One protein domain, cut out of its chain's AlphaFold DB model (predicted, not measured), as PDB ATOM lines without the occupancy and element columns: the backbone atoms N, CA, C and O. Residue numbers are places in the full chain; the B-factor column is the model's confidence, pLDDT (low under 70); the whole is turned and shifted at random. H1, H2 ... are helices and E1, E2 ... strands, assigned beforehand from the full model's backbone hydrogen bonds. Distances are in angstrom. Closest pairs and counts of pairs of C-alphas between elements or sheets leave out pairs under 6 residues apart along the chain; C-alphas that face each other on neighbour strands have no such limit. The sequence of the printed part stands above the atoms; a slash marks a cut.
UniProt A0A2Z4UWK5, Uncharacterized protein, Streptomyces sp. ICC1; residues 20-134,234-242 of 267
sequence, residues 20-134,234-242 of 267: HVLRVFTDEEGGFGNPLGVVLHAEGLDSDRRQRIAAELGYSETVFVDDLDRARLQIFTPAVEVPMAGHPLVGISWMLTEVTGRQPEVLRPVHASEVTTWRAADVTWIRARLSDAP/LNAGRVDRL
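This is residues 20 to 134 and 234 to 242 of the 267 residues of an uncharacterized protein of Streptomyces sp. ICC1 (UniProt A0A2Z4UWK5). One eight-stranded sheet is rolled up like a nearly closed barrel round helix H2, which fills its hollow as the core. The second helix, H1, packs on the outside of the sheet over E4 and E3, and the short pairing of residues 236 to 237 with E7 helps bridge the gap between the sheet's edges. The printed part has 124 residues, with two named helices and eight named strands in the order E1 E2 H1 E3 E4 H2 E5 E6 E7 E8. The sheet is mixed, in the order E7 E6 E5 E4 E3 E2 E1 E8, and the class is mixed, helices and strands. The whole is compact, with a radius of gyration of the C-alphas of 13.1 A and spans of 38 by 28 by 28 A.

The sheet holds E1, residues 20 to 26, 16.6 A long from C-alpha 20 at (-43.484, -23.697, -28.868); E2, 32 to 40, 24.2 A; E3, 62 to 67, 15.6 A; E4, 72 to 76, 14.0 A; E5, 106 to 109, 9.7 A; E6, 115 to 120, 16.4 A; E7, 123 to 127, 13.6 A; and E8, 239 to 241, 6.9 A, ending at C-alpha 241 at (-35.746, -22.596, -27.087). H2, residues 86 to 100, is 21.4 A long from C-alpha 86 at (-34.196, -34.755, -39.534). H1, residues 47 to 57, is 15.2 A long.

The sheet is strongly twisted and curls round H2, whose closest C-alphas to E1 are Gly 91 and Val 24, 5.8 A apart, and to E7 Trp 94 and Thr 124, 6.1 A. E2 and E1 form an antiparallel hairpin, with N 22 and O 36 at 2.9 A; E3 and E2 are parallel, with N 63 and O 37 at 2.8 A. E5 and E4 are parallel, with N 73 and O 108 at 3.1 A. E5 E6 E7 are a meander, each strand the antiparallel neighbour of the one before, with N 107 and O 115 at 2.8 A and N 125 and O 118 at 2.8 A. E2, H1, E3 and E4, H2, E5 are strand-helix-strand units, parallel neighbour strands with a helix between, both crossovers right-handed. Helices on both faces of the sheet give three layers. H1 is at a height over the sheet of 9.1 A, slantwise to the strands at 48 degrees to E4 on the local plane; H1 and H2 are apart. In both helices every O i to N i+4 pair is within hydrogen-bond range.

The C-alphas of Asp 48 and Ala 121, the two farthest apart, are 38.5 A apart. Residues 135 to 233 are not printed, and C-alphas 134 and 234 are 14.8 A apart across the cut. Of the links printed whole, none is long. Mean pLDDT of the printed part is 83.5; 19 residues are under 70, among them 234 to 242.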
ATOM      1  N   HIS A  20     -44.873 -23.876 -29.249       89.44
ATOM      2  CA  HIS A  20     -43.484 -23.697 -28.868       89.44
ATOM      3  C   HIS A  20     -42.629 -23.520 -30.117       89.44
ATOM      4  O   HIS A  20     -42.888 -24.145 -31.145       89.44
ATOM      5  N   VAL A  21     -41.591 -22.692 -30.014       86.12
ATOM      6  CA  VAL A  21     -40.656 -22.455 -31.114       86.12
ATOM      7  C   VAL A  21     -39.252 -22.824 -30.663       86.12
ATOM      8  O   VAL A  21     -38.757 -22.337 -29.640       86.12
ATOM      9  N   LEU A  22     -38.623 -23.712 -31.425       81.56
ATOM     10  CA  LEU A  22     -37.241 -24.133 -31.225       81.56
ATOM     11  C   LEU A  22     -36.369 -23.621 -32.364       81.56
ATOM     12  O   LEU A  22     -36.851 -23.346 -33.460       81.56
ATOM     13  N   ARG A  23     -35.070 -23.566 -32.103       79.56
ATOM     14  CA  ARG A  23     -34.017 -23.372 -33.092       79.56
ATOM     15  C   ARG A  23     -33.077 -24.569 -32.997       79.56
ATOM     16  O   ARG A  23     -32.487 -24.809 -31.949       79.56
ATOM     17  N   VAL A  24     -33.002 -25.367 -34.058       77.69
ATOM     18  CA  VAL A  24     -32.265 -26.643 -34.091       77.69
ATOM     19  C   VAL A  24     -30.978 -26.485 -34.893       77.69
ATOM     20  O   VAL A  24     -31.002 -25.874 -35.958       77.69
ATOM     21  N   PHE A  25     -29.884 -27.092 -34.433       76.25
ATOM     22  CA  PHE A  25     -28.524 -26.936 -34.974       76.25
ATOM     23  C   PHE A  25     -27.940 -25.545 -34.723       76.25
ATOM     24  O   PHE A  25     -27.387 -24.920 -35.628       76.25
ATOM     25  N   THR A  26     -28.103 -25.061 -33.494       66.75
ATOM     26  CA  THR A  26     -27.444 -23.839 -33.035       66.75
ATOM     27  C   THR A  26     -25.965 -24.065 -32.749       66.75
ATOM     28  O   THR A  26     -25.526 -25.198 -32.521       66.75
ATOM     29  N   ASP A  27     -25.197 -22.979 -32.795       68.12
ATOM     30  CA  ASP A  27     -23.806 -22.955 -32.346       68.12
ATOM     31  C   ASP A  27     -23.703 -22.831 -30.812       68.12
ATOM     32  O   ASP A  27     -24.684 -22.984 -30.076       68.12
ATOM     33  N   GLU A  28     -22.496 -22.570 -30.303       67.69
ATOM     34  CA  GLU A  28     -22.280 -22.451 -28.863       67.69
ATOM     35  C   GLU A  28     -22.955 -21.230 -28.220       67.69
ATOM     36  O   GLU A  28     -23.288 -21.279 -27.032       67.69
ATOM     37  N   GLU A  29     -23.184 -20.174 -29.000       70.94
ATOM     38  CA  GLU A  29     -23.755 -18.894 -28.572       70.94
ATOM     39  C   GLU A  29     -25.282 -18.832 -28.777       70.94
ATOM     40  O   GLU A  29     -25.925 -17.849 -28.405       70.94
ATOM     41  N   GLY A  30     -25.878 -19.887 -29.339       58.28
ATOM     42  CA  GLY A  30     -27.304 -19.963 -29.663       58.28
ATOM     43  C   GLY A  30     -27.684 -19.278 -30.980       58.28
ATOM     44  O   GLY A  30     -28.865 -19.031 -31.249       58.28
ATOM     45  N   GLY A  31     -26.689 -18.964 -31.809       55.41
ATOM     46  CA  GLY A  31     -26.842 -18.420 -33.150       55.41
ATOM     47  C   GLY A  31     -27.269 -19.470 -34.182       55.41
ATOM     48  O   GLY A  31     -27.215 -20.680 -33.956       55.41
ATOM     49  N   PHE A  32     -27.671 -18.987 -35.364       72.94
ATOM     50  CA  PHE A  32     -27.996 -19.796 -36.550       72.94
ATOM     51  C   PHE A  32     -29.157 -20.792 -36.368       72.94
ATOM     52  O   PHE A  32     -30.197 -20.422 -35.836       72.94
ATOM     53  N   GLY A  33     -29.052 -22.014 -36.891       65.81
ATOM     54  CA  GLY A  33     -30.058 -23.068 -36.763       65.81
ATOM     55  C   GLY A  33     -31.375 -22.860 -37.526       65.81
ATOM     56  O   GLY A  33     -31.700 -21.778 -38.019       65.81
ATOM     57  N   ASN A  34     -32.154 -23.937 -37.598       73.62
ATOM     58  CA  ASN A  34     -33.441 -24.002 -38.287       73.62
ATOM     59  C   ASN A  34     -34.597 -23.815 -37.293       73.62
ATOM     60  O   ASN A  34     -34.637 -24.532 -36.285       73.62
ATOM     61  N   PRO A  35     -35.525 -22.872 -37.541       78.81
ATOM     62  CA  PRO A  35     -36.697 -22.688 -36.699       78.81
ATOM     63  C   PRO A  35     -37.683 -23.849 -36.866       78.81
ATOM     64  O   PRO A  35     -37.934 -24.306 -37.978       78.81
ATOM     65  N   LEU A  36     -38.265 -24.288 -35.753       81.00
ATOM     66  CA  LEU A  36     -39.189 -25.413 -35.691       81.00
ATOM     67  C   LEU A  36     -40.406 -25.054 -34.839       81.00
ATOM     68  O   LEU A  36     -40.256 -24.703 -33.665       81.00
ATOM     69  N   GLY A  37     -41.603 -25.215 -35.406       87.00
ATOM     70  CA  GLY A  37     -42.850 -25.159 -34.647       87.00
ATOM     71  C   GLY A  37     -43.114 -26.474 -33.913       87.00
ATOM     72  O   GLY A  37     -42.927 -27.554 -34.475       87.00
ATOM     73  N   VAL A  38     -43.574 -26.410 -32.665       93.69
ATOM     74  CA  VAL A  38     -43.975 -27.592 -31.891       93.69
ATOM     75  C   VAL A  38     -45.289 -27.334 -31.164       93.69
ATOM     76  O   VAL A  38     -45.408 -26.386 -30.390       93.69
ATOM     77  N   VAL A  39     -46.255 -28.224 -31.364       94.50
ATOM     78  CA  VAL A  39     -47.523 -28.271 -30.631       94.50
ATOM     79  C   VAL A  39     -47.539 -29.540 -29.785       94.50
ATOM     80  O   VAL A  39     -47.469 -30.651 -30.314       94.50
ATOM     81  N   LEU A  40     -47.610 -29.377 -28.467       93.00
ATOM     82  CA  LEU A  40     -47.773 -30.488 -27.528       93.00
ATOM     83  C   LEU A  40     -49.263 -30.765 -27.289       93.00
ATOM     84  O   LEU A  40     -50.079 -29.861 -27.448       93.00
ATOM     85  N   HIS A  41     -49.599 -31.985 -26.860       93.56
ATOM     86  CA  HIS A  41     -50.978 -32.407 -26.567       93.56
ATOM     87  C   HIS A  41     -51.929 -32.226 -27.766       93.56
ATOM     88  O   HIS A  41     -52.996 -31.615 -27.680       93.56
ATOM     89  N   ALA A  42     -51.490 -32.702 -28.930       94.62
ATOM     90  CA  ALA A  42     -52.170 -32.524 -30.205       94.62
ATOM     91  C   ALA A  42     -53.223 -33.605 -30.518       94.62
ATOM     92  O   ALA A  42     -53.833 -33.556 -31.587       94.62
ATOM     93  N   GLU A  43     -53.483 -34.559 -29.620       92.44
ATOM     94  CA  GLU A  43     -54.361 -35.714 -29.856       92.44
ATOM     95  C   GLU A  43     -55.808 -35.341 -30.226       92.44
ATOM     96  O   GLU A  43     -56.490 -36.108 -30.905       92.44
ATOM     97  N   GLY A  44     -56.270 -34.151 -29.828       90.88
ATOM     98  CA  GLY A  44     -57.588 -33.613 -30.182       90.88
ATOM     99  C   GLY A  44     -57.656 -32.897 -31.538       90.88
ATOM    100  O   GLY A  44     -58.733 -32.446 -31.931       90.88
ATOM    101  N   LEU A  45     -56.533 -32.746 -32.246       92.56
ATOM    102  CA  LEU A  45     -56.461 -32.075 -33.545       92.56
ATOM    103  C   LEU A  45     -56.496 -33.102 -34.678       92.56
ATOM    104  O   LEU A  45     -55.612 -33.956 -34.769       92.56
ATOM    105  N   ASP A  46     -57.473 -32.982 -35.576       93.31
ATOM    106  CA  ASP A  46     -57.486 -33.729 -36.838       93.31
ATOM    107  C   ASP A  46     -56.398 -33.238 -37.815       93.31
ATOM    108  O   ASP A  46     -55.806 -32.166 -37.639       93.31
ATOM    109  N   SER A  47     -56.114 -34.033 -38.853       92.88
ATOM    110  CA  SER A  47     -55.071 -33.720 -39.842       92.88
ATOM    111  C   SER A  47     -55.315 -32.394 -40.571       92.88
ATOM    112  O   SER A  47     -54.366 -31.640 -40.777       92.88
ATOM    113  N   ASP A  48     -56.565 -32.055 -40.897       92.94
ATOM    114  CA  ASP A  48     -56.905 -30.802 -41.590       92.94
ATOM    115  C   ASP A  48     -56.603 -29.576 -40.722       92.94
ATOM    116  O   ASP A  48     -56.189 -28.520 -41.210       92.94
ATOM    117  N   ARG A  49     -56.821 -29.683 -39.409       93.31
ATOM    118  CA  ARG A  49     -56.490 -28.628 -38.454       93.31
ATOM    119  C   ARG A  49     -54.987 -28.528 -38.228       93.31
ATOM    120  O   ARG A  49     -54.484 -27.407 -38.203       93.31
ATOM    121  N   ARG A  50     -54.267 -29.650 -38.133       96.88
ATOM    122  CA  ARG A  50     -52.791 -29.658 -38.058       96.88
ATOM    123  C   ARG A  50     -52.168 -28.998 -39.286       96.88
ATOM    124  O   ARG A  50     -51.323 -28.121 -39.133       96.88
ATOM    125  N   GLN A  51     -52.647 -29.344 -40.483       95.00
ATOM    126  CA  GLN A  51     -52.157 -28.769 -41.735       95.00
ATOM    127  C   GLN A  51     -52.387 -27.255 -41.798       95.00
ATOM    128  O   GLN A  51     -51.479 -26.517 -42.172       95.00
ATOM    129  N   ARG A  52     -53.574 -26.776 -41.396       89.88
ATOM    130  CA  ARG A  52     -53.865 -25.333 -41.333       89.88
ATOM    131  C   ARG A  52     -52.947 -24.598 -40.363       89.88
ATOM    132  O   ARG A  52     -52.435 -23.544 -40.714       89.88
ATOM    133  N   ILE A  53     -52.708 -25.168 -39.182       87.94
ATOM    134  CA  ILE A  53     -51.789 -24.590 -38.194       87.94
ATOM    135  C   ILE A  53     -50.365 -24.535 -38.758       87.94
ATOM    136  O   ILE A  53     -49.728 -23.493 -38.684       87.94
ATOM    137  N   ALA A  54     -49.870 -25.619 -39.363       84.25
ATOM    138  CA  ALA A  54     -48.536 -25.642 -39.967       84.25
ATOM    139  C   ALA A  54     -48.392 -24.606 -41.097       84.25
ATOM    140  O   ALA A  54     -47.368 -23.930 -41.185       84.25
ATOM    141  N   ALA A  55     -49.430 -24.444 -41.925       81.56
ATOM    142  CA  ALA A  55     -49.476 -23.436 -42.980       81.56
ATOM    143  C   ALA A  55     -49.450 -22.003 -42.430       81.56
ATOM    144  O   ALA A  55     -48.743 -21.155 -42.967       81.56
ATOM    145  N   GLU A  56     -50.198 -21.740 -41.357       86.25
ATOM    146  CA  GLU A  56     -50.262 -20.425 -40.714       86.25
ATOM    147  C   GLU A  56     -48.961 -20.065 -39.985       86.25
ATOM    148  O   GLU A  56     -48.528 -18.918 -40.035       86.25
ATOM    149  N   LEU A  57     -48.307 -21.043 -39.348       83.25
ATOM    150  CA  LEU A  57     -47.024 -20.834 -38.675       83.25
ATOM    151  C   LEU A  57     -45.870 -20.584 -39.654       83.25
ATOM    152  O   LEU A  57     -44.931 -19.870 -39.312       83.25
ATOM    153  N   GLY A  58     -45.912 -21.182 -40.849       78.25
ATOM    154  CA  GLY A  58     -44.959 -20.901 -41.927       78.25
ATOM    155  C   GLY A  58     -43.517 -21.373 -41.690       78.25
ATOM    156  O   GLY A  58     -42.640 -21.050 -42.490       78.25
ATOM    157  N   TYR A  59     -43.244 -22.135 -40.627       81.38
ATOM    158  CA  TYR A  59     -41.951 -22.804 -40.440       81.38
ATOM    159  C   TYR A  59     -41.765 -23.924 -41.471       81.38
ATOM    160  O   TYR A  59     -42.749 -24.472 -41.965       81.38
ATOM    161  N   SER A  60     -40.513 -24.306 -41.754       76.50
ATOM    162  CA  SER A  60     -40.206 -25.438 -42.645       76.50
ATOM    163  C   SER A  60     -40.975 -26.696 -42.236       76.50
ATOM    164  O   SER A  60     -41.573 -27.362 -43.081       76.50
ATOM    165  N   GLU A  61     -41.050 -26.948 -40.928       90.88
ATOM    166  CA  GLU A  61     -41.880 -27.985 -40.346       90.88
ATOM    167  C   GLU A  61     -42.505 -27.532 -39.019       90.88
ATOM    168  O   GLU A  61     -41.980 -26.692 -38.283       90.88
ATOM    169  N   THR A  62     -43.638 -28.147 -38.693       92.88
ATOM    170  CA  THR A  62     -44.292 -28.109 -37.388       92.88
ATOM    171  C   THR A  62     -44.529 -29.539 -36.904       92.88
ATOM    172  O   THR A  62     -45.093 -30.364 -37.626       92.88
ATOM    173  N   VAL A  63     -44.103 -29.842 -35.677       97.19
ATOM    174  CA  VAL A  63     -44.300 -31.150 -35.036       97.19
ATOM    175  C   VAL A  63     -45.501 -31.097 -34.104       97.19
ATOM    176  O   VAL A  63     -45.579 -30.238 -33.230       97.19
ATOM    177  N   PHE A  64     -46.405 -32.057 -34.252       98.19
ATOM    178  CA  PHE A  64     -47.562 -32.248 -33.386       98.19
ATOM    179  C   PHE A  64     -47.347 -33.506 -32.554       98.19
ATOM    180  O   PHE A  64     -47.198 -34.588 -33.119       98.19
ATOM    181  N   VAL A  65     -47.306 -33.373 -31.228       97.94
ATOM    182  CA  VAL A  65     -47.126 -34.506 -30.310       97.94
ATOM    183  C   VAL A  65     -48.454 -34.876 -29.678       97.94
ATOM    184  O   VAL A  65     -49.010 -34.096 -28.912       97.94
ATOM    185  N   ASP A  66     -48.928 -36.084 -29.965       96.81
ATOM    186  CA  ASP A  66     -50.197 -36.613 -29.448       96.81
ATOM    187  C   ASP A  66     -50.055 -37.229 -28.058       96.81
ATOM    188  O   ASP A  66     -51.009 -37.320 -27.299       96.81
ATOM    189  N   ASP A  67     -48.867 -37.740 -27.747       96.38
ATOM    190  CA  ASP A  67     -48.606 -38.443 -26.497       96.38
ATOM    191  C   ASP A  67     -47.150 -38.201 -26.101       96.38
ATOM    192  O   ASP A  67     -46.226 -38.676 -26.772       96.38
ATOM    193  N   LEU A  68     -46.951 -37.430 -25.027       93.94
ATOM    194  CA  LEU A  68     -45.625 -37.093 -24.504       93.94
ATOM    195  C   LEU A  68     -44.896 -38.326 -23.957       93.94
ATOM    196  O   LEU A  68     -43.692 -38.464 -24.173       93.94
ATOM    197  N   ASP A  69     -45.611 -39.233 -23.286       91.12
ATOM    198  CA  ASP A  69     -45.023 -40.408 -22.636       91.12
ATOM    199  C   ASP A  69     -44.585 -41.453 -23.660       91.12
ATOM    200  O   ASP A  69     -43.536 -42.090 -23.517       91.12
ATOM    201  N   ARG A  70     -45.381 -41.626 -24.718       95.38
ATOM    202  CA  ARG A  70     -45.077 -42.546 -25.823       95.38
ATOM    203  C   ARG A  70     -44.261 -41.898 -26.934       95.38
ATOM    204  O   ARG A  70     -43.846 -42.616 -27.850       95.38
ATOM    205  N   ALA A  71     -44.041 -40.585 -26.865       96.81
ATOM    206  CA  ALA A  71     -43.413 -39.776 -27.904       96.81
ATOM    207  C   ALA A  71     -44.048 -39.997 -29.292       96.81
ATOM    208  O   ALA A  71     -43.343 -40.141 -30.298       96.81
ATOM    209  N   ARG A  72     -45.385 -40.084 -29.341       98.12
ATOM    210  CA  ARG A  72     -46.146 -40.261 -30.586       98.12
ATOM    211  C   ARG A  72     -46.361 -38.910 -31.252       98.12
ATOM    212  O   ARG A  72     -46.874 -37.998 -30.609       98.12
ATOM    213  N   LEU A  73     -45.976 -38.785 -32.521       98.38
ATOM    214  CA  LEU A  73     -45.958 -37.491 -33.204       98.38
ATOM    215  C   LEU A  73     -46.260 -37.569 -34.701       98.38
ATOM    216  O   LEU A  73     -46.101 -38.611 -35.335       98.38
ATOM    217  N   GLN A  74     -46.640 -36.430 -35.266       98.19
ATOM    218  CA  GLN A  74     -46.781 -36.193 -36.702       98.19
ATOM    219  C   GLN A  74     -46.019 -34.922 -37.085       98.19
ATOM    220  O   GLN A  74     -45.820 -34.038 -36.247       98.19
ATOM    221  N   ILE A  75     -45.567 -34.833 -38.335       94.81
ATOM    222  CA  ILE A  75     -44.734 -33.728 -38.818       94.81
ATOM    223  C   ILE A  75     -45.375 -33.159 -40.072       94.81
ATOM    224  O   ILE A  75     -45.642 -33.887 -41.021       94.81
ATOM    225  N   PHE A  76     -45.610 -31.856 -40.079       93.00
ATOM    226  CA  PHE A  76     -46.243 -31.160 -41.189       93.00
ATOM    227  C   PHE A  76     -45.326 -30.061 -41.695       93.00
ATOM    228  O   PHE A  76     -44.821 -29.266 -40.909       93.00
ATOM    229  N   THR A  77     -45.157 -29.985 -43.007       87.75
ATOM    230  CA  THR A  77     -44.735 -28.751 -43.677       87.75
ATOM    231  C   THR A  77     -45.960 -27.837 -43.847       87.75
ATOM    232  O   THR A  77     -47.094 -28.299 -43.661       87.75
ATOM    233  N   PRO A  78     -45.798 -26.573 -44.279       86.44
ATOM    234  CA  PRO A  78     -46.933 -25.713 -44.620       86.44
ATOM    235  C   PRO A  78     -47.867 -26.297 -45.691       86.44
ATOM    236  O   PRO A  78     -49.041 -25.940 -45.743       86.44
ATOM    237  N   ALA A  79     -47.363 -27.205 -46.534       79.50
ATOM    238  CA  ALA A  79     -48.097 -27.750 -47.673       79.50
ATOM    239  C   ALA A  79     -48.641 -29.168 -47.451       79.50
ATOM    240  O   ALA A  79     -49.679 -29.514 -48.019       79.50
ATOM    241  N   VAL A  80     -47.926 -30.007 -46.696       83.88
ATOM    242  CA  VAL A  80     -48.236 -31.437 -46.577       83.88
ATOM    243  C   VAL A  80     -47.665 -32.060 -45.304       83.88
ATOM    244  O   VAL A  80     -46.618 -31.640 -44.801       83.88
ATOM    245  N   GLU A  81     -48.316 -33.115 -44.826       92.62
ATOM    246  CA  GLU A  81     -47.756 -34.035 -43.840       92.62
ATOM    247  C   GLU A  81     -46.576 -34.832 -44.417       92.62
ATOM    248  O   GLU A  81     -46.658 -35.382 -45.517       92.62
ATOM    249  N   VAL A  82     -45.487 -34.939 -43.655       85.25
ATOM    250  CA  VAL A  82     -44.304 -35.728 -44.018       85.25
ATOM    251  C   VAL A  82     -44.069 -36.859 -43.010       85.25
ATOM    252  O   VAL A  82     -44.264 -36.675 -41.808       85.25
ATOM    253  N   PRO A  83     -43.616 -38.042 -43.465       84.19
ATOM    254  CA  PRO A  83     -43.434 -39.203 -42.593       84.19
ATOM    255  C   PRO A  83     -42.352 -39.004 -41.530       84.19
ATOM    256  O   PRO A  83     -42.523 -39.412 -40.379       84.19
ATOM    257  N   MET A  84     -41.245 -38.357 -41.902       83.38
ATOM    258  CA  MET A  84     -40.213 -37.912 -40.974       83.38
ATOM    259  C   MET A  84     -39.376 -36.772 -41.560       83.38
ATOM    260  O   MET A  84     -39.270 -36.629 -42.776       83.38
ATOM    261  N   ALA A  85     -38.705 -36.022 -40.686       79.44
ATOM    262  CA  ALA A  85     -37.717 -35.016 -41.057       79.44
ATOM    263  C   ALA A  85     -36.611 -34.945 -39.991       79.44
ATOM    264  O   ALA A  85     -36.861 -35.150 -38.803       79.44
ATOM    265  N   GLY A  86     -35.373 -34.660 -40.404       80.69
ATOM    266  CA  GLY A  86     -34.196 -34.755 -39.534       80.69
ATOM    267  C   GLY A  86     -34.191 -33.760 -38.371       80.69
ATOM    268  O   GLY A  86     -34.240 -34.166 -37.210       80.69
ATOM    269  N   HIS A  87     -34.130 -32.460 -38.677       81.62
ATOM    270  CA  HIS A  87     -34.084 -31.416 -37.649       81.62
ATOM    271  C   HIS A  87     -35.339 -31.394 -36.752       81.62
ATOM    272  O   HIS A  87     -35.173 -31.233 -35.541       81.62
ATOM    273  N   PRO A  88     -36.563 -31.662 -37.258       88.44
ATOM    274  CA  PRO A  88     -37.748 -31.755 -36.411       88.44
ATOM    275  C   PRO A  88     -37.657 -32.884 -35.380       88.44
ATOM    276  O   PRO A  88     -38.012 -32.689 -34.221       88.44
ATOM    277  N   LEU A  89     -37.110 -34.044 -35.766       89.25
ATOM    278  CA  LEU A  89     -36.912 -35.176 -34.854       89.25
ATOM    279  C   LEU A  89     -35.825 -34.912 -33.796       89.25
ATOM    280  O   LEU A  89     -35.977 -35.329 -32.648       89.25
ATOM    281  N   VAL A  90     -34.752 -34.190 -34.142       86.38
ATOM    282  CA  VAL A  90     -33.747 -33.740 -33.158       86.38
ATOM    283  C   VAL A  90     -34.374 -32.746 -32.175       86.38
ATOM    284  O   VAL A  90     -34.270 -32.929 -30.960       86.38
ATOM    285  N   GLY A  91     -35.070 -31.730 -32.694       84.94
ATOM    286  CA  GLY A  91     -35.731 -30.700 -31.895       84.94
ATOM    287  C   GLY A  91     -36.765 -31.277 -30.934       84.94
ATOM    288  O   GLY A  91     -36.742 -30.964 -29.743       84.94
ATOM    289  N   ILE A  92     -37.627 -32.182 -31.413       95.69
ATOM    290  CA  ILE A  92     -38.663 -32.766 -30.559       95.69
ATOM    291  C   ILE A  92     -38.093 -33.727 -29.517       95.69
ATOM    292  O   ILE A  92     -38.546 -33.708 -28.377       95.69
ATOM    293  N   SER A  93     -37.054 -34.506 -29.843       92.38
ATOM    294  CA  SER A  93     -36.360 -35.321 -28.840       92.38
ATOM    295  C   SER A  93     -35.793 -34.456 -27.716       92.38
ATOM    296  O   SER A  93     -35.889 -34.821 -26.542       92.38
ATOM    297  N   TRP A  94     -35.182 -33.322 -28.069       93.06
ATOM    298  CA  TRP A  94     -34.657 -32.396 -27.079       93.06
ATOM    299  C   TRP A  94     -35.798 -31.840 -26.222       93.06
ATOM    300  O   TRP A  94     -35.766 -31.957 -25.001       93.06
ATOM    301  N   MET A  95     -36.855 -31.335 -26.856       92.19
ATOM    302  CA  MET A  95     -37.963 -30.699 -26.153       92.19
ATOM    303  C   MET A  95     -38.733 -31.655 -25.243       92.19
ATOM    304  O   MET A  95     -39.073 -31.263 -24.129       92.19
ATOM    305  N   LEU A  96     -38.967 -32.902 -25.665       93.62
ATOM    306  CA  LEU A  96     -39.595 -33.915 -24.814       93.62
ATOM    307  C   LEU A  96     -38.785 -34.159 -23.542       93.62
ATOM    308  O   LEU A  96     -39.367 -34.314 -22.472       93.62
ATOM    309  N   THR A  97     -37.457 -34.114 -23.626       91.56
ATOM    310  CA  THR A  97     -36.613 -34.221 -22.432       91.56
ATOM    311  C   THR A  97     -36.796 -33.032 -21.504       91.56
ATOM    312  O   THR A  97     -36.942 -33.223 -20.300       91.56
ATOM    313  N   GLU A  98     -36.837 -31.816 -22.051       88.62
ATOM    314  CA  GLU A  98     -36.995 -30.601 -21.248       88.62
ATOM    315  C   GLU A  98     -38.355 -30.531 -20.543       88.62
ATOM    316  O   GLU A  98     -38.439 -30.029 -19.426       88.62
ATOM    317  N   VAL A  99     -39.425 -31.020 -21.176       89.12
ATOM    318  CA  VAL A  99     -40.782 -30.938 -20.601       89.12
ATOM    319  C   VAL A  99     -41.140 -32.130 -19.714       89.12
ATOM    320  O   VAL A  99     -41.922 -31.966 -18.783       89.12
ATOM    321  N   THR A 100     -40.573 -33.315 -19.963       90.38
ATOM    322  CA  THR A 100     -40.849 -34.523 -19.156       90.38
ATOM    323  C   THR A 100     -39.773 -34.812 -18.106       90.38
ATOM    324  O   THR A 100     -39.961 -35.671 -17.248       90.38
ATOM    325  N   GLY A 101     -38.620 -34.141 -18.184       90.50
ATOM    326  CA  GLY A 101     -37.442 -34.436 -17.367       90.50
ATOM    327  C   GLY A 101     -36.724 -35.738 -17.747       90.50
ATOM    328  O   GLY A 101     -35.771 -36.126 -17.071       90.50
ATOM    329  N   ARG A 102     -37.158 -36.433 -18.810       91.81
ATOM    330  CA  ARG A 102     -36.598 -37.719 -19.242       91.81
ATOM    331  C   ARG A 102     -36.376 -37.753 -20.748       91.81
ATOM    332  O   ARG A 102     -37.286 -37.510 -21.531       91.81
ATOM    333  N   GLN A 103     -35.168 -38.136 -21.152       90.44
ATOM    334  CA  GLN A 103     -34.841 -38.341 -22.559       90.44
ATOM    335  C   GLN A 103     -35.643 -39.528 -23.115       90.44
ATOM    336  O   GLN A 103     -35.503 -40.633 -22.581       90.44
ATOM    337  N   PRO A 104     -36.465 -39.349 -24.169       93.94
ATOM    338  CA  PRO A 104     -37.089 -40.488 -24.827       93.94
ATOM    339  C   PRO A 104     -35.997 -41.365 -25.445       93.94
ATOM    340  O   PRO A 104     -35.039 -40.862 -26.032       93.94
ATOM    341  N   GLU A 105     -36.118 -42.684 -25.329       94.94
ATOM    342  CA  GLU A 105     -35.231 -43.609 -26.054       94.94
ATOM    343  C   GLU A 105     -35.691 -43.804 -27.502       94.94
ATOM    344  O   GLU A 105     -34.900 -44.154 -28.381       94.94
ATOM    345  N   VAL A 106     -36.987 -43.591 -27.744       95.44
ATOM    346  CA  VAL A 106     -37.651 -43.815 -29.024       95.44
ATOM    347  C   VAL A 106     -38.714 -42.745 -29.254       95.44
ATOM    348  O   VAL A 106     -39.589 -42.562 -28.409       95.44
ATOM    349  N   LEU A 107     -38.678 -42.108 -30.424       96.75
ATOM    350  CA  LEU A 107     -39.793 -41.345 -30.984       96.75
ATOM    351  C   LEU A 107     -40.630 -42.241 -31.902       96.75
ATOM    352  O   LEU A 107     -40.099 -43.132 -32.573       96.75
ATOM    353  N   ARG A 108     -41.934 -41.966 -31.973       98.25
ATOM    354  CA  ARG A 108     -42.907 -42.749 -32.746       98.25
ATOM    355  C   ARG A 108     -43.665 -41.862 -33.734       98.25
ATOM    356  O   ARG A 108     -44.821 -41.517 -33.470       98.25
ATOM    357  N   PRO A 109     -43.039 -41.472 -34.859       96.12
ATOM    358  CA  PRO A 109     -43.762 -40.815 -35.938       96.12
ATOM    359  C   PRO A 109     -44.852 -41.748 -36.472       96.12
ATOM    360  O   PRO A 109     -44.605 -42.934 -36.668       96.12
ATOM    361  N   VAL A 110     -46.057 -41.237 -36.723       96.69
ATOM    362  CA  VAL A 110     -47.196 -42.078 -37.147       96.69
ATOM    363  C   VAL A 110     -46.963 -42.753 -38.505       96.69
ATOM    364  O   VAL A 110     -47.454 -43.859 -38.733       96.69
ATOM    365  N   HIS A 111     -46.200 -42.111 -39.390       92.00
ATOM    366  CA  HIS A 111     -46.006 -42.544 -40.777       92.00
ATOM    367  C   HIS A 111     -44.571 -42.995 -41.096       92.00
ATOM    368  O   HIS A 111     -44.238 -43.185 -42.263       92.00
ATOM    369  N   ALA A 112     -43.734 -43.204 -40.078       86.69
ATOM    370  CA  ALA A 112     -42.382 -43.737 -40.228       86.69
ATOM    371  C   ALA A 112     -42.097 -44.820 -39.182       86.69
ATOM    372  O   ALA A 112     -42.858 -45.029 -38.237       86.69
ATOM    373  N   SER A 113     -40.983 -45.528 -39.347       87.62
ATOM    374  CA  SER A 113     -40.492 -46.441 -38.319       87.62
ATOM    375  C   SER A 113     -40.121 -45.684 -37.043       87.62
ATOM    376  O   SER A 113     -39.781 -44.502 -37.071       87.62
ATOM    377  N   GLU A 114     -40.096 -46.411 -35.924       93.19
ATOM    378  CA  GLU A 114     -39.556 -45.907 -34.662       93.19
ATOM    379  C   GLU A 114     -38.137 -45.334 -34.837       93.19
ATOM    380  O   GLU A 114     -37.267 -45.935 -35.481       93.19
ATOM    381  N   VAL A 115     -37.903 -44.172 -34.227       84.38
ATOM    382  CA  VAL A 115     -36.643 -43.429 -34.305       84.38
ATOM    383  C   VAL A 115     -35.953 -43.511 -32.955       84.38
ATOM    384  O   VAL A 115     -36.476 -43.007 -31.968       84.38
ATOM    385  N   THR A 116     -34.774 -44.132 -32.889       85.25
ATOM    386  CA  THR A 116     -33.992 -44.184 -31.641       85.25
ATOM    387  C   THR A 116     -33.401 -42.814 -31.341       85.25
ATOM    388  O   THR A 116     -32.880 -42.177 -32.257       85.25
ATOM    389  N   THR A 117     -33.389 -42.400 -30.079       86.38
ATOM    390  CA  THR A 117     -32.851 -41.103 -29.654       86.38
ATOM    391  C   THR A 117     -31.976 -41.227 -28.415       86.38
ATOM    392  O   THR A 117     -32.200 -42.088 -27.567       86.38
ATOM    393  N   TRP A 118     -30.940 -40.394 -28.319       86.75
ATOM    394  CA  TRP A 118     -30.059 -40.336 -27.150       86.75
ATOM    395  C   TRP A 118     -29.422 -38.951 -27.010       86.75
ATOM    396  O   TRP A 118     -29.364 -38.179 -27.967       86.75
ATOM    397  N   ARG A 119     -28.908 -38.645 -25.816       80.81
ATOM    398  CA  ARG A 119     -28.087 -37.454 -25.556       80.81
ATOM    399  C   ARG A 119     -26.648 -37.862 -25.272       80.81
ATOM    400  O   ARG A 119     -26.402 -38.862 -24.599       80.81
ATOM    401  N   ALA A 120     -25.706 -37.090 -25.795       76.38
ATOM    402  CA  ALA A 120     -24.294 -37.197 -25.459       76.38
ATOM    403  C   ALA A 120     -23.760 -35.781 -25.248       76.38
ATOM    404  O   ALA A 120     -23.795 -34.978 -26.179       76.38
ATOM    405  N   ALA A 121     -23.309 -35.493 -24.024       79.94
ATOM    406  CA  ALA A 121     -23.065 -34.129 -23.559       79.94
ATOM    407  C   ALA A 121     -24.308 -33.235 -23.778       79.94
ATOM    408  O   ALA A 121     -25.407 -33.598 -23.360       79.94
ATOM    409  N   ASP A 122     -24.133 -32.095 -24.430       73.75
ATOM    410  CA  ASP A 122     -25.142 -31.092 -24.778       73.75
ATOM    411  C   ASP A 122     -25.837 -31.355 -26.130       73.75
ATOM    412  O   ASP A 122     -26.712 -30.597 -26.547       73.75
ATOM    413  N   VAL A 123     -25.481 -32.446 -26.816       76.94
ATOM    414  CA  VAL A 123     -25.982 -32.765 -28.157       76.94
ATOM    415  C   VAL A 123     -27.075 -33.829 -28.093       76.94
ATOM    416  O   VAL A 123     -26.919 -34.882 -27.463       76.94
ATOM    417  N   THR A 124     -28.176 -33.581 -28.806       79.88
ATOM    418  CA  THR A 124     -29.253 -34.558 -29.017       79.88
ATOM    419  C   THR A 124     -29.047 -35.290 -30.336       79.88
ATOM    420  O   THR A 124     -28.796 -34.672 -31.368       79.88
ATOM    421  N   TRP A 125     -29.169 -36.612 -30.302       83.25
ATOM    422  CA  TRP A 125     -28.927 -37.504 -31.428       83.25
ATOM    423  C   TRP A 125     -30.154 -38.338 -31.746       83.25
ATOM    424  O   TRP A 125     -30.881 -38.759 -30.843       83.25
ATOM    425  N   ILE A 126     -30.316 -38.661 -33.028       81.81
ATOM    426  CA  ILE A 126     -31.338 -39.590 -33.489       81.81
ATOM    427  C   ILE A 126     -30.753 -40.653 -34.434       81.81
ATOM    428  O   ILE A 126     -29.669 -40.527 -35.012       81.81
ATOM    429  N   ARG A 127     -31.492 -41.746 -34.606       80.06
ATOM    430  CA  ARG A 127     -31.284 -42.739 -35.658       80.06
ATOM    431  C   ARG A 127     -32.637 -43.135 -36.225       80.06
ATOM    432  O   ARG A 127     -33.417 -43.799 -35.547       80.06
ATOM    433  N   ALA A 128     -32.849 -42.786 -37.487       74.50
ATOM    434  CA  ALA A 128     -34.038 -43.127 -38.252       74.50
ATOM    435  C   ALA A 128     -33.676 -43.937 -39.506       74.50
ATOM    436  O   ALA A 128     -32.523 -43.941 -39.952       74.50
ATOM    437  N   ARG A 129     -34.660 -44.625 -40.093       72.88
ATOM    438  CA  ARG A 129     -34.484 -45.274 -41.396       72.88
ATOM    439  C   ARG A 129     -34.605 -44.232 -42.493       72.88
ATOM    440  O   ARG A 129     -35.654 -43.634 -42.662       72.88
ATOM    441  N   LEU A 130     -33.558 -44.081 -43.295       66.12
ATOM    442  CA  LEU A 130     -33.590 -43.135 -44.410       66.12
ATOM    443  C   LEU A 130     -34.675 -43.458 -45.450       66.12
ATOM    444  O   LEU A 130     -35.176 -42.550 -46.094       66.12
ATOM    445  N   SER A 131     -35.065 -44.730 -45.586       71.69
ATOM    446  CA  SER A 131     -36.172 -45.147 -46.462       71.69
ATOM    447  C   SER A 131     -37.513 -44.510 -46.117       71.69
ATOM    448  O   SER A 131     -38.413 -44.540 -46.948       71.69
ATOM    449  N   ASP A 132     -37.645 -43.992 -44.898       69.81
ATOM    450  CA  ASP A 132     -38.882 -43.414 -44.396       69.81
ATOM    451  C   ASP A 132     -38.885 -41.889 -44.587       69.81
ATOM    452  O   ASP A 132     -39.887 -41.242 -44.303       69.81
ATOM    453  N   ALA A 133     -37.778 -41.306 -45.065       67.00
ATOM    454  CA  ALA A 133     -37.713 -39.902 -45.444       67.00
ATOM    455  C   ALA A 133     -38.532 -39.675 -46.720       67.00
ATOM    456  O   ALA A 133     -38.650 -40.595 -47.539       67.00
ATOM    457  N   PRO A 134     -39.030 -38.448 -46.945       63.41
ATOM    458  CA  PRO A 134     -39.505 -38.046 -48.261       63.41
ATOM    459  C   PRO A 134     -38.467 -38.390 -49.348       63.41
ATOM    460  O   PRO A 134     -37.263 -38.310 -49.088       63.41
ATOM    461  N   LEU A 234     -28.172 -41.385 -38.128       49.75
ATOM    462  CA  LEU A 234     -28.257 -40.127 -38.885       49.75
ATOM    463  C   LEU A 234     -28.952 -39.016 -38.066       49.75
ATOM    464  O   LEU A 234     -30.095 -39.202 -37.668       49.75
ATOM    465  N   ASN A 235     -28.266 -37.872 -37.924       53.56
ATOM    466  CA  ASN A 235     -28.656 -36.564 -37.348       53.56
ATOM    467  C   ASN A 235     -28.353 -36.323 -35.853       53.56
ATOM    468  O   ASN A 235     -28.698 -37.120 -34.978       53.56
ATOM    469  N   ALA A 236     -27.701 -35.186 -35.588       43.75
ATOM    470  CA  ALA A 236     -27.262 -34.721 -34.275       43.75
ATOM    471  C   ALA A 236     -27.283 -33.195 -34.223       43.75
ATOM    472  O   ALA A 236     -26.937 -32.561 -35.218       43.75
ATOM    473  N   GLY A 237     -27.672 -32.611 -33.093       51.84
ATOM    474  CA  GLY A 237     -27.747 -31.162 -32.969       51.84
ATOM    475  C   GLY A 237     -27.850 -30.637 -31.549       51.84
ATOM    476  O   GLY A 237     -28.440 -31.288 -30.684       51.84
ATOM    477  N   ARG A 238     -27.315 -29.428 -31.347       54.28
ATOM    478  CA  ARG A 238     -27.697 -28.542 -30.244       54.28
ATOM    479  C   ARG A 238     -29.016 -27.846 -30.598       54.28
ATOM    480  O   ARG A 238     -29.318 -27.647 -31.777       54.28
ATOM    481  N   VAL A 239     -29.841 -27.577 -29.594       56.56
ATOM    482  CA  VAL A 239     -31.183 -27.010 -29.761       56.56
ATOM    483  C   VAL A 239     -31.395 -25.951 -28.696       56.56
ATOM    484  O   VAL A 239     -31.179 -26.234 -27.519       56.56
ATOM    485  N   ASP A 240     -31.890 -24.787 -29.106       53.88
ATOM    486  CA  ASP A 240     -32.270 -23.706 -28.204       53.88
ATOM    487  C   ASP A 240     -33.764 -23.403 -28.299       53.88
ATOM    488  O   ASP A 240     -34.376 -23.421 -29.371       53.88
ATOM    489  N   ARG A 241     -34.372 -23.100 -27.149       63.81
ATOM    490  CA  ARG A 241     -35.746 -22.596 -27.087       63.81
ATOM    491  C   ARG A 241     -35.730 -21.089 -27.315       63.81
ATOM    492  O   ARG A 241     -35.030 -20.370 -26.606       63.81
ATOM    493  N   LEU A 242     -36.560 -20.603 -28.234       50.19
ATOM    494  CA  LEU A 242     -36.754 -19.164 -28.410       50.19
ATOM    495  C   LEU A 242     -37.714 -18.624 -27.337       50.19
ATOM    496  O   LEU A 242     -38.729 -19.249 -27.024       50.19
TER     497      LEU A 242